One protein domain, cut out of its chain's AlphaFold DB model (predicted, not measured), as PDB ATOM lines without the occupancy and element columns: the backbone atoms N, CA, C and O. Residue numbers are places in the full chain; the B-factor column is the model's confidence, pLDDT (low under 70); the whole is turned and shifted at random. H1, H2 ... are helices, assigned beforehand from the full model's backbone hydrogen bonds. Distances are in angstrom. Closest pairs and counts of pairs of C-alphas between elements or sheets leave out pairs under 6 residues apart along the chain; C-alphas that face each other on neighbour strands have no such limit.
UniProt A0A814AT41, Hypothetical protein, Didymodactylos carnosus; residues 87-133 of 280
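Overview. This is residues 87 to 133 of the 280 residues of the protein "Hypothetical protein" of Didymodactylos carnosus (UniProt A0A814AT41). The longest helix, H1, makes one end of an elongated little body of short helices; H2, H3 and H4 are clustered in the middle, and H5 leads to the other end, where residues 128 to 133 stick out as a free tail. The contacts between helices are few, and no two helices clearly touch. The printed part has 47 residues, with five named helices in the order H1, H2, H3, H4, H5 and no named strand, and its class is all helix. It is compact, with a radius of gyration of the C-alphas of 10.8 A, and spans 33 by 21 by 18 A.

Along the chain. H1, residues 88 to 98, begins at C-alpha 88 at (120.363, -0.600, 26.858) and is 15.2 A long. H2 is residues 103 to 108, 8.7 A, and H3 is residues 112 to 115, 5.1 A. H4, residues 118 to 125, is 10.3 A long. H5, residues 127 to 130, is 5.3 A long and ends at C-alpha 130 at (101.480, 1.278, 25.912).

Arrangement. H1 is close to but not clearly touching H3, the closest C-alphas being those of Leu 94 and Leu 115, 7.6 A apart. H1 and H2 are only just apart, their closest C-alphas 8.4 A from each other. H3 is also close but not clearly touching to H2, at Leu 112 and Leu 106, with closest C-alphas 6.7 A apart, and to H4, at Glu 113 and Gln 121, 7.3 A. H2 and H4 are about perpendicular at 77 degrees. H5 is close but not clearly touching to H4, with the C-alphas of Ile 130 and Gly 123 closest at 7.9 A. Every O i to N i+4 pair is within hydrogen-bond range in H2 and H4, and 6 of 7 are in H1; H3 and H5 are too short for such a pair.

Size, cuts and confidence. The C-alphas farthest apart are those of Asn 97 and Lys 133, 33.7 A. The printed part has no cut, and the four links are tight. The mean pLDDT of the printed part is 82.8, and residues 87 to 92 are under 70.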
ATOM      1  N   ARG A  87     116.341   1.370  27.367       45.84
ATOM      2  CA  ARG A  87     117.462   1.774  26.487       45.84
ATOM      3  C   ARG A  87     118.815   1.241  26.983       45.84
ATOM      4  O   ARG A  87     119.212   1.614  28.089       45.84
ATOM      5  N   PRO A  88     119.523   0.400  26.218       55.19
ATOM      6  CA  PRO A  88     120.363  -0.600  26.858       55.19
ATOM      7  C   PRO A  88     121.537  -0.139  27.733       55.19
ATOM      8  O   PRO A  88     121.972  -0.874  28.616       55.19
ATOM      9  N   ALA A  89     121.994   1.104  27.579       58.88
ATOM     10  CA  ALA A  89     122.959   1.710  28.495       58.88
ATOM     11  C   ALA A  89     122.366   2.074  29.876       58.88
ATOM     12  O   ALA A  89     123.079   2.027  30.874       58.88
ATOM     13  N   HIS A  90     121.083   2.444  29.952       66.88
ATOM     14  CA  HIS A  90     120.427   2.881  31.191       66.88
ATOM     15  C   HIS A  90     119.931   1.711  32.033       66.88
ATOM     16  O   HIS A  90     120.197   1.670  33.227       66.88
ATOM     17  N   ALA A  91     119.302   0.711  31.408       67.00
ATOM     18  CA  ALA A  91     118.941  -0.537  32.088       67.00
ATOM     19  C   ALA A  91     120.145  -1.192  32.767       67.00
ATOM     20  O   ALA A  91     120.044  -1.670  33.891       67.00
ATOM     21  N   ARG A  92     121.304  -1.169  32.098       67.56
ATOM     22  CA  ARG A  92     122.541  -1.689  32.668       67.56
ATOM     23  C   ARG A  92     122.959  -0.928  33.925       67.56
ATOM     24  O   ARG A  92     123.317  -1.568  34.897       67.56
ATOM     25  N   LYS A  93     122.857   0.404  33.945       76.94
ATOM     26  CA  LYS A  93     123.137   1.198  35.156       76.94
ATOM     27  C   LYS A  93     122.182   0.861  36.300       76.94
ATOM     28  O   LYS A  93     122.631   0.767  37.432       76.94
ATOM     29  N   LEU A  94     120.896   0.651  36.012       81.94
ATOM     30  CA  LEU A  94     119.913   0.258  37.029       81.94
ATOM     31  C   LEU A  94     120.250  -1.110  37.646       81.94
ATOM     32  O   LEU A  94     120.161  -1.276  38.858       81.94
ATOM     33  N   VAL A  95     120.692  -2.068  36.826       79.31
ATOM     34  CA  VAL A  95     121.117  -3.394  37.301       79.31
ATOM     35  C   VAL A  95     122.453  -3.323  38.043       79.31
ATOM     36  O   VAL A  95     122.563  -3.857  39.142       79.31
ATOM     37  N   ASP A  96     123.464  -2.682  37.454       78.69
ATOM     38  CA  ASP A  96     124.845  -2.704  37.949       78.69
ATOM     39  C   ASP A  96     125.014  -1.829  39.207       78.69
ATOM     40  O   ASP A  96     125.735  -2.222  40.122       78.69
ATOM     41  N   ASN A  97     124.344  -0.669  39.280       84.94
ATOM     42  CA  ASN A  97     124.533   0.296  40.372       84.94
ATOM     43  C   ASN A  97     123.461   0.198  41.463       84.94
ATOM     44  O   ASN A  97     123.766   0.406  42.631       84.94
ATOM     45  N   GLU A  98     122.215  -0.099  41.087       84.50
ATOM     46  CA  GLU A  98     121.069  -0.081  42.011       84.50
ATOM     47  C   GLU A  98     120.495  -1.491  42.255       84.50
ATOM     48  O   GLU A  98     119.552  -1.654  43.025       84.50
ATOM     49  N   ASN A  99     121.059  -2.532  41.619       84.00
ATOM     50  CA  ASN A  99     120.610  -3.928  41.712       84.00
ATOM     51  C   ASN A  99     119.125  -4.141  41.334       84.00
ATOM     52  O   ASN A  99     118.512  -5.119  41.759       84.00
ATOM     53  N   ILE A 100     118.561  -3.265  40.496       85.12
ATOM     54  CA  ILE A 100     117.167  -3.332  40.037       85.12
ATOM     55  C   ILE A 100     117.069  -4.281  38.839       85.12
ATOM     56  O   ILE A 100     117.645  -4.028  37.780       85.12
ATOM     57  N   LYS A 101     116.327  -5.382  38.984       82.19
ATOM     58  CA  LYS A 101     116.229  -6.478  38.000       82.19
ATOM     59  C   LYS A 101     114.823  -6.698  37.452       82.19
ATOM     60  O   LYS A 101     114.677  -7.492  36.516       82.19
ATOM     61  N   SER A 102     113.824  -6.010  37.996       82.88
ATOM     62  CA  SER A 102     112.428  -6.085  37.567       82.88
ATOM     63  C   SER A 102     111.751  -4.709  37.555       82.88
ATOM     64  O   SER A 102     112.211  -3.761  38.193       82.88
ATOM     65  N   ILE A 103     110.644  -4.601  36.812       85.75
ATOM     66  CA  ILE A 103     109.798  -3.397  36.795       85.75
ATOM     67  C   ILE A 103     109.185  -3.143  38.177       85.75
ATOM     68  O   ILE A 103     109.128  -1.997  38.614       85.75
ATOM     69  N   ASP A 104     108.797  -4.198  38.894       88.12
ATOM     70  CA  ASP A 104     108.239  -4.078  40.244       88.12
ATOM     71  C   ASP A 104     109.259  -3.534  41.248       88.12
ATOM     72  O   ASP A 104     108.917  -2.701  42.089       88.12
ATOM     73  N   GLU A 105     110.519  -3.968  41.150       88.56
ATOM     74  CA  GLU A 105     111.617  -3.400  41.940       88.56
ATOM     75  C   GLU A 105     111.852  -1.932  41.592       88.56
ATOM     76  O   GLU A 105     112.007  -1.113  42.494       88.56
ATOM     77  N   LEU A 106     111.827  -1.587  40.299       89.56
ATOM     78  CA  LEU A 106     111.987  -0.206  39.849       89.56
ATOM     79  C   LEU A 106     110.884   0.689  40.431       89.56
ATOM     80  O   LEU A 106     111.188   1.724  41.013       89.56
ATOM     81  N   ARG A 107     109.618   0.259  40.353       91.31
ATOM     82  CA  ARG A 107     108.454   0.992  40.885       91.31
ATOM     83  C   ARG A 107     108.527   1.246  42.386       91.31
ATOM     84  O   ARG A 107     108.061   2.280  42.850       91.31
ATOM     85  N   LYS A 108     109.094   0.307  43.144       93.06
ATOM     86  CA  LYS A 108     109.232   0.400  44.606       93.06
ATOM     87  C   LYS A 108     110.513   1.113  45.039       93.06
ATOM     88  O   LYS A 108     110.721   1.303  46.236       93.06
ATOM     89  N   HIS A 109     111.388   1.479  44.101       92.75
ATOM     90  CA  HIS A 109     112.689   2.031  44.439       92.75
ATOM     91  C   HIS A 109     112.556   3.448  45.026       92.75
ATOM     92  O   HIS A 109     111.996   4.329  44.372       92.75
ATOM     93  N   PRO A 110     113.136   3.737  46.208       91.56
ATOM     94  CA  PRO A 110     112.956   5.025  46.888       91.56
ATOM     95  C   PRO A 110     113.546   6.219  46.122       91.56
ATOM     96  O   PRO A 110     113.176   7.360  46.372       91.56
ATOM     97  N   LYS A 111     114.471   5.968  45.186       91.69
ATOM     98  CA  LYS A 111     115.101   6.994  44.334       91.69
ATOM     99  C   LYS A 111     114.583   7.001  42.892       91.69
ATOM    100  O   LYS A 111     115.267   7.520  42.016       91.69
ATOM    101  N   LEU A 112     113.422   6.399  42.616       88.31
ATOM    102  CA  LEU A 112     112.880   6.233  41.259       88.31
ATOM    103  C   LEU A 112     112.960   7.513  40.405       88.31
ATOM    104  O   LEU A 112     113.468   7.474  39.285       88.31
ATOM    105  N   GLU A 113     112.525   8.647  40.954       88.12
ATOM    106  CA  GLU A 113     112.490   9.937  40.249       88.12
ATOM    107  C   GLU A 113     113.880  10.474  39.872       88.12
ATOM    108  O   GLU A 113     114.018  11.219  38.908       88.12
ATOM    109  N   GLN A 114     114.921  10.078  40.607       88.94
ATOM    110  CA  GLN A 114     116.314  10.449  40.332       88.94
ATOM    111  C   GLN A 114     116.964   9.486  39.334       88.94
ATOM    112  O   GLN A 114     117.885   9.856  38.605       88.94
ATOM    113  N   LEU A 115     116.499   8.235  39.317       86.00
ATOM    114  CA  LEU A 115     117.012   7.187  38.444       86.00
ATOM    115  C   LEU A 115     116.461   7.280  37.027       86.00
ATOM    116  O   LEU A 115     117.130   6.846  36.089       86.00
ATOM    117  N   LEU A 116     115.249   7.805  36.860       86.38
ATOM    118  CA  LEU A 116     114.574   7.911  35.573       86.38
ATOM    119  C   LEU A 116     114.368   9.372  35.190       86.38
ATOM    120  O   LEU A 116     113.915  10.175  35.997       86.38
ATOM    121  N   ASN A 117     114.626   9.706  33.927       81.38
ATOM    122  CA  ASN A 117     114.194  10.993  33.388       81.38
ATOM    123  C   ASN A 117     112.665  11.028  33.197       81.38
ATOM    124  O   ASN A 117     112.009   9.987  33.197       81.38
ATOM    125  N   HIS A 118     112.098  12.216  32.969       81.12
ATOM    126  CA  HIS A 118     110.649  12.397  32.819       81.12
ATOM    127  C   HIS A 118     110.012  11.457  31.776       81.12
ATOM    128  O   HIS A 118     108.997  10.822  32.048       81.12
ATOM    129  N   GLN A 119     110.645  11.281  30.611       78.88
ATOM    130  CA  GLN A 119     110.153  10.373  29.569       78.88
ATOM    131  C   GLN A 119     110.113   8.909  30.040       78.88
ATOM    132  O   GLN A 119     109.173   8.180  29.738       78.88
ATOM    133  N   GLN A 120     111.138   8.461  30.763       82.94
ATOM    134  CA  GLN A 120     111.197   7.110  31.319       82.94
ATOM    135  C   GLN A 120     110.176   6.916  32.443       82.94
ATOM    136  O   GLN A 120     109.620   5.830  32.561       82.94
ATOM    137  N   GLN A 121     109.914   7.956  33.236       87.81
ATOM    138  CA  GLN A 121     108.870   7.936  34.260       87.81
ATOM    139  C   GLN A 121     107.482   7.798  33.623       87.81
ATOM    140  O   GLN A 121     106.718   6.936  34.044       87.81
ATOM    141  N   LEU A 122     107.181   8.561  32.565       85.62
ATOM    142  CA  LEU A 122     105.935   8.404  31.802       85.62
ATOM    143  C   LEU A 122     105.829   7.012  31.166       85.62
ATOM    144  O   LEU A 122     104.789   6.369  31.271       85.62
ATOM    145  N   GLY A 123     106.917   6.507  30.579       86.88
ATOM    146  CA  GLY A 123     106.953   5.147  30.038       86.88
ATOM    147  C   GLY A 123     106.726   4.061  31.097       86.88
ATOM    148  O   GLY A 123     106.157   3.024  30.782       86.88
ATOM    149  N   LEU A 124     107.140   4.290  32.349       89.38
ATOM    150  CA  LEU A 124     106.866   3.387  33.472       89.38
ATOM    151  C   LEU A 124     105.427   3.519  33.996       89.38
ATOM    152  O   LEU A 124     104.838   2.513  34.401       89.38
ATOM    153  N   LYS A 125     104.889   4.747  34.003       89.06
ATOM    154  CA  LYS A 125     103.514   5.078  34.408       89.06
ATOM    155  C   LYS A 125     102.494   4.402  33.495       89.06
ATOM    156  O   LYS A 125     101.558   3.802  33.999       89.06
ATOM    157  N   TYR A 126     102.715   4.477  32.186       88.00
ATOM    158  CA  TYR A 126     101.807   3.959  31.160       88.00
ATOM    159  C   TYR A 126     102.267   2.625  30.568       88.00
ATOM    160  O   TYR A 126     101.858   2.278  29.465       88.00
ATOM    161  N   LEU A 127     103.150   1.884  31.248       87.19
ATOM    162  CA  LEU A 127     103.759   0.676  30.686       87.19
ATOM    163  C   LEU A 127     102.699  -0.325  30.211       87.19
ATOM    164  O   LEU A 127     102.759  -0.791  29.078       87.19
ATOM    165  N   GLU A 128     101.723  -0.618  31.066       87.88
ATOM    166  CA  GLU A 128     100.650  -1.566  30.778       87.88
ATOM    167  C   GLU A 128      99.703  -1.074  29.677       87.88
ATOM    168  O   GLU A 128      99.146  -1.886  28.945       87.88
ATOM    169  N   GLU A 129      99.508   0.239  29.548       87.25
ATOM    170  CA  GLU A 129      98.655   0.846  28.517       87.25
ATOM    171  C   GLU A 129      99.365   0.869  27.157       87.25
ATOM    172  O   GLU A 129      98.792   0.466  26.152       87.25
ATOM    173  N   ILE A 130     100.646   1.242  27.126       83.50
ATOM    174  CA  ILE A 130     101.480   1.278  25.912       83.50
ATOM    175  C   ILE A 130     101.692  -0.131  25.326       83.50
ATOM    176  O   ILE A 130     101.949  -0.281  24.131       83.50
ATOM    177  N   GLU A 131     101.635  -1.179  26.150       84.25
ATOM    178  CA  GLU A 131     101.729  -2.564  25.676       84.25
ATOM    179  C   GLU A 131     100.435  -3.088  25.044       84.25
ATOM    180  O   GLU A 131     100.483  -4.065  24.287       84.25
ATOM    181  N   GLN A 132      99.300  -2.437  25.301       88.06
ATOM    182  CA  GLN A 132      98.038  -2.782  24.660       88.06
ATOM    183  C   GLN A 132      98.040  -2.333  23.198       88.06
ATOM    184  O   GLN A 132      98.653  -1.342  22.808       88.06
ATOM    185  N   LYS A 133      97.355  -3.108  22.357       91.00
ATOM    186  CA  LYS A 133      97.125  -2.736  20.963       91.00
ATOM    187  C   LYS A 133      95.848  -1.910  20.868       91.00
ATOM    188  O   LYS A 133      94.867  -2.249  21.518       91.00
TER     189      LYS A 133